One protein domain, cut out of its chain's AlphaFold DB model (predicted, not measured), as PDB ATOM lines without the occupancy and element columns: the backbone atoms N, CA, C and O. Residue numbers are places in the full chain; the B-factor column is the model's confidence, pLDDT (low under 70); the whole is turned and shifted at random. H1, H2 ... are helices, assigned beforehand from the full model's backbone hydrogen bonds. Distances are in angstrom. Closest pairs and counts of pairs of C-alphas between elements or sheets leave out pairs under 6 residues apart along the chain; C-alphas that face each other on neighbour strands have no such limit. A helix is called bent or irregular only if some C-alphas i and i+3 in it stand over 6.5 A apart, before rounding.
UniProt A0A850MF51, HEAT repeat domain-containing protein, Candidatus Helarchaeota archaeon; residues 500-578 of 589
ATOM      1  N   PRO A 500      29.843 -42.714 -29.572       95.81
ATOM      2  CA  PRO A 500      28.534 -42.689 -30.225       95.81
ATOM      3  C   PRO A 500      27.624 -43.858 -29.826       95.81
ATOM      4  O   PRO A 500      26.421 -43.657 -29.658       95.81
ATOM      5  N   ASP A 501      28.194 -45.039 -29.578       96.69
ATOM      6  CA  ASP A 501      27.461 -46.247 -29.172       96.69
ATOM      7  C   ASP A 501      26.740 -46.098 -27.821       96.69
ATOM      8  O   ASP A 501      25.748 -46.776 -27.564       96.69
ATOM      9  N   LEU A 502      27.194 -45.181 -26.957       97.12
ATOM     10  CA  LEU A 502      26.564 -44.909 -25.661       97.12
ATOM     11  C   LEU A 502      25.474 -43.841 -25.735       97.12
ATOM     12  O   LEU A 502      24.739 -43.657 -24.767       97.12
ATOM     13  N   THR A 503      25.335 -43.146 -26.867       97.44
ATOM     14  CA  THR A 503      24.432 -41.995 -27.015       97.44
ATOM     15  C   THR A 503      23.011 -42.306 -26.561       97.44
ATOM     16  O   THR A 503      22.393 -41.505 -25.864       97.44
ATOM     17  N   VAL A 504      22.509 -43.491 -26.912       97.31
ATOM     18  CA  VAL A 504      21.160 -43.944 -26.561       97.31
ATOM     19  C   VAL A 504      20.980 -44.072 -25.044       97.31
ATOM     20  O   VAL A 504      19.965 -43.636 -24.498       97.31
ATOM     21  N   ASP A 505      21.972 -44.619 -24.343       97.50
ATOM     22  CA  ASP A 505      21.949 -44.814 -22.887       97.50
ATOM     23  C   ASP A 505      22.125 -43.511 -22.114       97.50
ATOM     24  O   ASP A 505      21.458 -43.293 -21.095       97.50
ATOM     25  N   LEU A 506      23.003 -42.637 -22.606       98.00
ATOM     26  CA  LEU A 506      23.235 -41.311 -22.040       98.00
ATOM     27  C   LEU A 506      21.980 -40.445 -22.177       98.00
ATOM     28  O   LEU A 506      21.489 -39.923 -21.176       98.00
ATOM     29  N   LEU A 507      21.411 -40.372 -23.387       98.19
ATOM     30  CA  LEU A 507      20.188 -39.621 -23.663       98.19
ATOM     31  C   LEU A 507      19.029 -40.131 -22.803       98.19
ATOM     32  O   LEU A 507      18.431 -39.349 -22.068       98.19
ATOM     33  N   ALA A 508      18.749 -41.438 -22.825       97.62
ATOM     34  CA  ALA A 508      17.646 -42.017 -22.056       97.62
ATOM     35  C   ALA A 508      17.756 -41.732 -20.548       97.62
ATOM     36  O   ALA A 508      16.752 -41.464 -19.885       97.62
ATOM     37  N   SER A 509      18.970 -41.756 -19.998       97.94
ATOM     38  CA  SER A 509      19.194 -41.471 -18.579       97.94
ATOM     39  C   SER A 509      19.016 -39.987 -18.253       97.94
ATOM     40  O   SER A 509      18.393 -39.659 -17.245       97.94
ATOM     41  N   SER A 510      19.496 -39.088 -19.118       98.00
ATOM     42  CA  SER A 510      19.336 -37.639 -18.953       98.00
ATOM     43  C   SER A 510      17.896 -37.155 -19.116       98.00
ATOM     44  O   SER A 510      17.514 -36.195 -18.455       98.00
ATOM     45  N   LEU A 511      17.067 -37.821 -19.929       98.06
ATOM     46  CA  LEU A 511      15.652 -37.456 -20.106       98.06
ATOM     47  C   LEU A 511      14.848 -37.528 -18.797       98.06
ATOM     48  O   LEU A 511      13.879 -36.789 -18.629       98.06
ATOM     49  N   LYS A 512      15.279 -38.346 -17.828       97.38
ATOM     50  CA  LYS A 512      14.681 -38.398 -16.483       97.38
ATOM     51  C   LYS A 512      14.838 -37.083 -15.710       97.38
ATOM     52  O   LYS A 512      14.042 -36.807 -14.823       97.38
ATOM     53  N   LEU A 513      15.833 -36.264 -16.059       98.12
ATOM     54  CA  LEU A 513      16.095 -34.964 -15.436       98.12
ATOM     55  C   LEU A 513      15.307 -33.812 -16.083       98.12
ATOM     56  O   LEU A 513      15.446 -32.669 -15.661       98.12
ATOM     57  N   LEU A 514      14.432 -34.080 -17.062       98.19
ATOM     58  CA  LEU A 514      13.495 -33.066 -17.570       98.19
ATOM     59  C   LEU A 514      12.531 -32.563 -16.485       98.19
ATOM     60  O   LEU A 514      12.035 -31.443 -16.572       98.19
ATOM     61  N   THR A 515      12.292 -33.369 -15.450       97.75
ATOM     62  CA  THR A 515      11.474 -32.999 -14.289       97.75
ATOM     63  C   THR A 515      12.294 -32.416 -13.135       97.75
ATOM     64  O   THR A 515      11.745 -32.243 -12.049       97.75
ATOM     65  N   ASP A 516      13.593 -32.146 -13.321       98.31
ATOM     66  CA  ASP A 516      14.434 -31.581 -12.260       98.31
ATOM     67  C   ASP A 516      13.947 -30.178 -11.856       98.31
ATOM     68  O   ASP A 516      13.450 -29.380 -12.666       98.31
ATOM     69  N   GLU A 517      14.063 -29.872 -10.565       97.31
ATOM     70  CA  GLU A 517      13.685 -28.576 -10.011       97.31
ATOM     71  C   GLU A 517      14.610 -27.463 -10.513       97.31
ATOM     72  O   GLU A 517      14.133 -26.353 -10.764       97.31
ATOM     73  N   ASP A 518      15.890 -27.765 -10.729       97.94
ATOM     74  CA  ASP A 518      16.878 -26.796 -11.187       97.94
ATOM     75  C   ASP A 518      16.871 -26.670 -12.720       97.94
ATOM     76  O   ASP A 518      17.114 -27.628 -13.460       97.94
ATOM     77  N   THR A 519      16.581 -25.468 -13.219       97.44
ATOM     78  CA  THR A 519      16.467 -25.219 -14.660       97.44
ATOM     79  C   THR A 519      17.805 -25.264 -15.384       97.44
ATOM     80  O   THR A 519      17.812 -25.483 -16.595       97.44
ATOM     81  N   ASP A 520      18.940 -25.108 -14.696       97.62
ATOM     82  CA  ASP A 520      20.247 -25.225 -15.336       97.62
ATOM     83  C   ASP A 520      20.564 -26.676 -15.704       97.62
ATOM     84  O   ASP A 520      21.202 -26.906 -16.729       97.62
ATOM     85  N   ILE A 521      20.068 -27.655 -14.942       98.25
ATOM     86  CA  ILE A 521      20.158 -29.076 -15.318       98.25
ATOM     87  C   ILE A 521      19.315 -29.333 -16.565       98.25
ATOM     88  O   ILE A 521      19.798 -29.925 -17.528       98.25
ATOM     89  N   VAL A 522      18.073 -28.845 -16.574       98.25
ATOM     90  CA  VAL A 522      17.153 -29.000 -17.711       98.25
ATOM     91  C   VAL A 522      17.744 -28.387 -18.986       98.25
ATOM     92  O   VAL A 522      17.677 -29.003 -20.048       98.25
ATOM     93  N   LYS A 523      18.394 -27.216 -18.891       98.19
ATOM     94  CA  LYS A 523      19.118 -26.595 -20.015       98.19
ATOM     95  C   LYS A 523      20.242 -27.499 -20.542       98.19
ATOM     96  O   LYS A 523      20.385 -27.621 -21.755       98.19
ATOM     97  N   GLU A 524      20.995 -28.180 -19.676       98.50
ATOM     98  CA  GLU A 524      22.015 -29.139 -20.130       98.50
ATOM     99  C   GLU A 524      21.415 -30.393 -20.779       98.50
ATOM    100  O   GLU A 524      21.976 -30.912 -21.748       98.50
ATOM    101  N   VAL A 525      20.248 -30.852 -20.313       98.56
ATOM    102  CA  VAL A 525      19.495 -31.926 -20.983       98.56
ATOM    103  C   VAL A 525      19.022 -31.462 -22.362       98.56
ATOM    104  O   VAL A 525      19.098 -32.228 -23.320       98.56
ATOM    105  N   PHE A 526      18.592 -30.205 -22.507       98.38
ATOM    106  CA  PHE A 526      18.217 -29.643 -23.807       98.38
ATOM    107  C   PHE A 526      19.408 -29.587 -24.762       98.38
ATOM    108  O   PHE A 526      19.256 -29.951 -25.927       98.38
ATOM    109  N   ASN A 527      20.589 -29.201 -24.270       98.38
ATOM    110  CA  ASN A 527      21.824 -29.239 -25.052       98.38
ATOM    111  C   ASN A 527      22.113 -30.662 -25.551       98.38
ATOM    112  O   ASN A 527      22.426 -30.840 -26.727       98.38
ATOM    113  N   LEU A 528      21.931 -31.676 -24.697       98.38
ATOM    114  CA  LEU A 528      22.115 -33.082 -25.068       98.38
ATOM    115  C   LEU A 528      21.089 -33.555 -26.101       98.38
ATOM    116  O   LEU A 528      21.462 -34.187 -27.089       98.38
ATOM    117  N   ILE A 529      19.808 -33.223 -25.920       98.44
ATOM    118  CA  ILE A 529      18.759 -33.522 -26.905       98.44
ATOM    119  C   ILE A 529      19.128 -32.888 -28.246       98.44
ATOM    120  O   ILE A 529      19.220 -33.592 -29.245       98.44
ATOM    121  N   GLN A 530      19.414 -31.586 -28.269       98.31
ATOM    122  CA  GLN A 530      19.753 -30.876 -29.499       98.31
ATOM    123  C   GLN A 530      21.000 -31.452 -30.172       98.31
ATOM    124  O   GLN A 530      21.032 -31.597 -31.392       98.31
ATOM    125  N   LYS A 531      22.023 -31.803 -29.391       97.88
ATOM    126  CA  LYS A 531      23.256 -32.401 -29.902       97.88
ATOM    127  C   LYS A 531      23.020 -33.776 -30.525       97.88
ATOM    128  O   LYS A 531      23.606 -34.092 -31.554       97.88
ATOM    129  N   THR A 532      22.152 -34.583 -29.922       97.38
ATOM    130  CA  THR A 532      21.872 -35.952 -30.375       97.38
ATOM    131  C   THR A 532      20.869 -36.018 -31.527       97.38
ATOM    132  O   THR A 532      20.973 -36.925 -32.358       97.38
ATOM    133  N   THR A 533      19.914 -35.087 -31.603       97.50
ATOM    134  CA  THR A 533      18.869 -35.043 -32.644       97.50
ATOM    135  C   THR A 533      19.184 -34.088 -33.793       97.50
ATOM    136  O   THR A 533      18.664 -34.274 -34.888       97.50
ATOM    137  N   GLY A 534      20.021 -33.073 -33.563       97.81
ATOM    138  CA  GLY A 534      20.248 -31.961 -34.492       97.81
ATOM    139  C   GLY A 534      19.119 -30.921 -34.505       97.81
ATOM    140  O   GLY A 534      19.205 -29.942 -35.244       97.81
ATOM    141  N   THR A 535      18.077 -31.100 -33.688       98.06
ATOM    142  CA  THR A 535      16.877 -30.253 -33.672       98.06
ATOM    143  C   THR A 535      16.877 -29.355 -32.437       98.06
ATOM    144  O   THR A 535      17.124 -29.811 -31.323       98.06
ATOM    145  N   SER A 536      16.581 -28.064 -32.606       97.81
ATOM    146  CA  SER A 536      16.470 -27.138 -31.474       97.81
ATOM    147  C   SER A 536      15.281 -27.490 -30.575       97.81
ATOM    148  O   SER A 536      14.191 -27.802 -31.056       97.81
ATOM    149  N   VAL A 537      15.482 -27.401 -29.257       97.31
ATOM    150  CA  VAL A 537      14.452 -27.715 -28.255       97.31
ATOM    151  C   VAL A 537      13.503 -26.528 -28.071       97.31
ATOM    152  O   VAL A 537      13.760 -25.622 -27.278       97.31
ATOM    153  N   THR A 538      12.419 -26.510 -28.846       97.50
ATOM    154  CA  THR A 538      11.370 -25.475 -28.826       97.50
ATOM    155  C   THR A 538       9.978 -26.105 -28.852       97.50
ATOM    156  O   THR A 538       9.824 -27.264 -29.239       97.50
ATOM    157  N   GLN A 539       8.953 -25.332 -28.469       96.81
ATOM    158  CA  GLN A 539       7.559 -25.792 -28.497       96.81
ATOM    159  C   GLN A 539       7.117 -26.200 -29.912       96.81
ATOM    160  O   GLN A 539       6.439 -27.210 -30.076       96.81
ATOM    161  N   ASP A 540       7.554 -25.458 -30.932       97.69
ATOM    162  CA  ASP A 540       7.210 -25.719 -32.336       97.69
ATOM    163  C   ASP A 540       7.795 -27.047 -32.847       97.69
ATOM    164  O   ASP A 540       7.224 -27.687 -33.727       97.69
ATOM    165  N   ASN A 541       8.911 -27.491 -32.261       97.75
ATOM    166  CA  ASN A 541       9.594 -28.730 -32.628       97.75
ATOM    167  C   ASN A 541       9.184 -29.931 -31.763       97.75
ATOM    168  O   ASN A 541       9.748 -31.009 -31.939       97.75
ATOM    169  N   LEU A 542       8.233 -29.785 -30.832       97.31
ATOM    170  CA  LEU A 542       7.941 -30.805 -29.817       97.31
ATOM    171  C   LEU A 542       7.582 -32.171 -30.426       97.31
ATOM    172  O   LEU A 542       8.167 -33.178 -30.036       97.31
ATOM    173  N   GLN A 543       6.692 -32.206 -31.423       97.44
ATOM    174  CA  GLN A 543       6.290 -33.454 -32.087       97.44
ATOM    175  C   GLN A 543       7.441 -34.090 -32.882       97.44
ATOM    176  O   GLN A 543       7.584 -35.311 -32.920       97.44
ATOM    177  N   LEU A 544       8.276 -33.264 -33.524       97.50
ATOM    178  CA  LEU A 544       9.453 -33.738 -34.252       97.50
ATOM    179  C   LEU A 544      10.478 -34.346 -33.288       97.50
ATOM    180  O   LEU A 544      11.003 -35.424 -33.555       97.50
ATOM    181  N   LEU A 545      10.729 -33.676 -32.161       97.62
ATOM    182  CA  LEU A 545      11.619 -34.154 -31.109       97.62
ATOM    183  C   LEU A 545      11.097 -35.440 -30.478       97.62
ATOM    184  O   LEU A 545      11.887 -36.348 -30.265       97.62
ATOM    185  N   GLU A 546       9.792 -35.553 -30.225       97.25
ATOM    186  CA  GLU A 546       9.184 -36.789 -29.729       97.25
ATOM    187  C   GLU A 546       9.467 -37.970 -30.654       97.25
ATOM    188  O   GLU A 546       9.951 -39.004 -30.192       97.25
ATOM    189  N   ASN A 547       9.250 -37.792 -31.959       96.62
ATOM    190  CA  ASN A 547       9.517 -38.831 -32.947       96.62
ATOM    191  C   ASN A 547      11.012 -39.189 -32.997       96.62
ATOM    192  O   ASN A 547      11.363 -40.362 -32.903       96.62
ATOM    193  N   GLN A 548      11.899 -38.190 -33.081       97.62
ATOM    194  CA  GLN A 548      13.351 -38.397 -33.172       97.62
ATOM    195  C   GLN A 548      13.953 -39.015 -31.904       97.62
ATOM    196  O   GLN A 548      14.858 -39.846 -31.987       97.62
ATOM    197  N   ILE A 549      13.481 -38.605 -30.724       97.19
ATOM    198  CA  ILE A 549      13.921 -39.165 -29.444       97.19
ATOM    199  C   ILE A 549      13.430 -40.605 -29.332       97.19
ATOM    200  O   ILE A 549      14.248 -41.476 -29.052       97.19
ATOM    201  N   SER A 550      12.146 -40.867 -29.599       96.50
ATOM    202  CA  SER A 550      11.559 -42.215 -29.520       96.50
ATOM    203  C   SER A 550      12.230 -43.189 -30.491       96.50
ATOM    204  O   SER A 550      12.526 -44.324 -30.121       96.50
ATOM    205  N   GLU A 551      12.544 -42.734 -31.709       96.69
ATOM    206  CA  GLU A 551      13.313 -43.504 -32.690       96.69
ATOM    207  C   GLU A 551      14.717 -43.844 -32.166       96.69
ATOM    208  O   GLU A 551      15.145 -44.994 -32.249       96.69
ATOM    209  N   LYS A 552      15.426 -42.868 -31.581       96.25
ATOM    210  CA  LYS A 552      16.793 -43.064 -31.072       96.25
ATOM    211  C   LYS A 552      16.861 -43.956 -29.838       96.25
ATOM    212  O   LYS A 552      17.770 -44.774 -29.753       96.25
ATOM    213  N   ILE A 553      15.965 -43.780 -28.865       96.06
ATOM    214  CA  ILE A 553      16.019 -44.554 -27.613       96.06
ATOM    215  C   ILE A 553      15.380 -45.942 -27.731       96.06
ATOM    216  O   ILE A 553      15.637 -46.796 -26.880       96.06
ATOM    217  N   GLY A 554      14.597 -46.167 -28.789       94.25
ATOM    218  CA  GLY A 554      13.875 -47.406 -29.049       94.25
ATOM    219  C   GLY A 554      12.579 -47.533 -28.239       94.25
ATOM    220  O   GLY A 554      12.423 -46.944 -27.174       94.25
ATOM    221  N   ALA A 555      11.653 -48.359 -28.735       89.38
ATOM    222  CA  ALA A 555      10.318 -48.543 -28.151       89.38
ATOM    223  C   ALA A 555      10.315 -49.126 -26.722       89.38
ATOM    224  O   ALA A 555       9.342 -48.971 -25.994       89.38
ATOM    225  N   GLU A 556      11.404 -49.785 -26.316       87.00
ATOM    226  CA  GLU A 556      11.580 -50.372 -24.978       87.00
ATOM    227  C   GLU A 556      11.758 -49.306 -23.877       87.00
ATOM    228  O   GLU A 556      11.663 -49.613 -22.688       87.00
ATOM    229  N   ARG A 557      12.062 -48.051 -24.243       90.88
ATOM    230  CA  ARG A 557      12.309 -46.958 -23.296       90.88
ATOM    231  C   ARG A 557      11.210 -45.917 -23.401       90.88
ATOM    232  O   ARG A 557      11.031 -45.284 -24.434       90.88
ATOM    233  N   GLU A 558      10.495 -45.714 -22.301       88.88
ATOM    234  CA  GLU A 558       9.412 -44.739 -22.241       88.88
ATOM    235  C   GLU A 558       9.969 -43.304 -22.244       88.88
ATOM    236  O   GLU A 558      10.677 -42.891 -21.321       88.88
ATOM    237  N   PHE A 559       9.640 -42.533 -23.282       94.81
ATOM    238  CA  PHE A 559       9.824 -41.086 -23.319       94.81
ATOM    239  C   PHE A 559       8.465 -40.402 -23.184       94.81
ATOM    240  O   PHE A 559       7.570 -40.601 -24.000       94.81
ATOM    241  N   ASN A 560       8.314 -39.573 -22.152       96.31
ATOM    242  CA  ASN A 560       7.094 -38.806 -21.936       96.31
ATOM    243  C   ASN A 560       7.261 -37.391 -22.504       96.31
ATOM    244  O   ASN A 560       7.882 -36.532 -21.870       96.31
ATOM    245  N   VAL A 561       6.672 -37.138 -23.675       96.81
ATOM    246  CA  VAL A 561       6.711 -35.827 -24.346       96.81
ATOM    247  C   VAL A 561       6.162 -34.692 -23.474       96.81
ATOM    248  O   VAL A 561       6.646 -33.563 -23.560       96.81
ATOM    249  N   ASN A 562       5.230 -34.980 -22.558       97.81
ATOM    250  CA  ASN A 562       4.691 -33.968 -21.648       97.81
ATOM    251  C   ASN A 562       5.759 -33.453 -20.675       97.81
ATOM    252  O   ASN A 562       5.749 -32.271 -20.338       97.81
ATOM    253  N   ASN A 563       6.718 -34.291 -20.259       97.75
ATOM    254  CA  ASN A 563       7.833 -33.834 -19.425       97.75
ATOM    255  C   ASN A 563       8.708 -32.829 -20.184       97.75
ATOM    256  O   ASN A 563       9.120 -31.825 -19.607       97.75
ATOM    257  N   LEU A 564       8.950 -33.064 -21.479       97.94
ATOM    258  CA  LEU A 564       9.685 -32.127 -22.331       97.94
ATOM    259  C   LEU A 564       8.902 -30.823 -22.540       97.94
ATOM    260  O   LEU A 564       9.475 -29.745 -22.397       97.94
ATOM    261  N   ALA A 565       7.597 -30.907 -22.814       97.81
ATOM    262  CA  ALA A 565       6.730 -29.738 -22.969       97.81
ATOM    263  C   ALA A 565       6.721 -28.858 -21.705       97.81
ATOM    264  O   ALA A 565       6.981 -27.656 -21.778       97.81
ATOM    265  N   ASN A 566       6.521 -29.473 -20.535       97.94
ATOM    266  CA  ASN A 566       6.525 -28.783 -19.243       97.94
ATOM    267  C   ASN A 566       7.891 -28.142 -18.945       97.94
ATOM    268  O   ASN A 566       7.963 -27.022 -18.439       97.94
ATOM    269  N   ALA A 567       8.989 -28.830 -19.277       97.69
ATOM    270  CA  ALA A 567      10.343 -28.304 -19.134       97.69
ATOM    271  C   ALA A 567      10.593 -27.074 -20.028       97.69
ATOM    272  O   ALA A 567      11.211 -26.100 -19.585       97.69
ATOM    273  N   ILE A 568      10.094 -27.092 -21.273       97.88
ATOM    274  CA  ILE A 568      10.184 -25.959 -22.208       97.88
ATOM    275  C   ILE A 568       9.412 -24.767 -21.648       97.88
ATOM    276  O   ILE A 568       9.962 -23.666 -21.577       97.88
ATOM    277  N   GLU A 569       8.171 -24.985 -21.208       97.31
ATOM    278  CA  GLU A 569       7.346 -23.940 -20.605       97.31
ATOM    279  C   GLU A 569       8.045 -23.325 -19.388       97.31
ATOM    280  O   GLU A 569       8.232 -22.108 -19.347       97.31
ATOM    281  N   LYS A 570       8.555 -24.155 -18.468       96.81
ATOM    282  CA  LYS A 570       9.301 -23.718 -17.277       96.81
ATOM    283  C   LYS A 570      10.478 -22.795 -17.622       96.81
ATOM    284  O   LYS A 570      10.639 -21.746 -16.999       96.81
ATOM    285  N   ILE A 571      11.285 -23.134 -18.632       96.56
ATOM    286  CA  ILE A 571      12.416 -22.293 -19.073       96.56
ATOM    287  C   ILE A 571      11.937 -21.000 -19.752       96.56
ATOM    288  O   ILE A 571      12.549 -19.942 -19.583       96.56
ATOM    289  N   VAL A 572      10.848 -21.052 -20.525       96.00
ATOM    290  CA  VAL A 572      10.243 -19.856 -21.132       96.00
ATOM    291  C   VAL A 572       9.706 -18.914 -20.053       96.00
ATOM    292  O   VAL A 572       9.859 -17.697 -20.177       96.00
ATOM    293  N   GLU A 573       9.118 -19.446 -18.981       94.88
ATOM    294  CA  GLU A 573       8.654 -18.656 -17.842       94.88
ATOM    295  C   GLU A 573       9.794 -17.990 -17.072       94.88
ATOM    296  O   GLU A 573       9.675 -16.810 -16.749       94.88
ATOM    297  N   GLU A 574      10.913 -18.686 -16.850       94.38
ATOM    298  CA  GLU A 574      12.112 -18.127 -16.202       94.38
ATOM    299  C   GLU A 574      12.702 -16.941 -16.989       94.38
ATOM    300  O   GLU A 574      13.207 -15.983 -16.403       94.38
ATOM    301  N   LYS A 575      12.611 -16.973 -18.327       92.94
ATOM    302  CA  LYS A 575      13.074 -15.882 -19.201       92.94
ATOM    303  C   LYS A 575      12.159 -14.663 -19.198       92.94
ATOM    304  O   LYS A 575      12.598 -13.588 -19.617       92.94
ATOM    305  N   LYS A 576      10.894 -14.796 -18.777       91.88
ATOM    306  CA  LYS A 576      10.021 -13.626 -18.641       91.88
ATOM    307  C   LYS A 576      10.672 -12.723 -17.589       91.88
ATOM    308  O   LYS A 576      11.000 -13.213 -16.508       91.88
ATOM    309  N   PRO A 577      10.880 -11.420 -17.873       85.81
ATOM    310  CA  PRO A 577      11.438 -10.520 -16.877       85.81
ATOM    311  C   PRO A 577      10.597 -10.663 -15.609       85.81
ATOM    312  O   PRO A 577       9.365 -10.748 -15.730       85.81
ATOM    313  N   PRO A 578      11.225 -10.738 -14.419       83.19
ATOM    314  CA  PRO A 578      10.481 -10.893 -13.183       83.19
ATOM    315  C   PRO A 578       9.399  -9.828 -13.202       83.19
ATOM    316  O   PRO A 578       9.700  -8.647 -13.401       83.19
TER     317      PRO A 578
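Overview. This is residues 500 to 578 of the 589 residues of the protein "HEAT repeat domain-containing protein" of Candidatus Helarchaeota archaeon (UniProt A0A850MF51). Two helical hairpins, H1 with H2 and H3 with H4, pack crosswise, each helix touching the other three. The 79 printed residues, with four named helices in numerical order and no named strand, are all helix by class. They are compact, with radius of gyration of the C-alphas 12.1 A, but elongated, 42 by 22 by 20 A.

Along the chain. Find C-alpha 500 at (28.534, -42.689, -30.225); H1 runs 25.3 A to residue 515, kinked 30 degrees near 507. H2 spans residues 519 to 533, 20.6 A; H3, 539 to 553, 20.6 A; H4, 561 to 575, 21.6 A, ending at (13.074, -15.882, -19.201). H1 and H3 are irregular: C-alphas 501 and 504 are 7.2 A apart, 540 and 543 7.8 A.

Arrangement. In the hairpin H1 and H2, the closest C-alphas, Leu 514 and Val 522, are 5.5 A apart; the tilt of 34 degrees is shallow, only just. H1 touches H3 with residues 504 to 508 alone, C-alphas Val 504 and Ile 553 closest at 5.3 A, a steep 48 degrees. O i to N i+4 pairs are within hydrogen-bond range throughout H2 and H4, 6 of 12 in H1, 9 of 11 in H3.

Size, cuts and confidence. The printed part has no cut, no long link, and no printed residue under pLDDT 70.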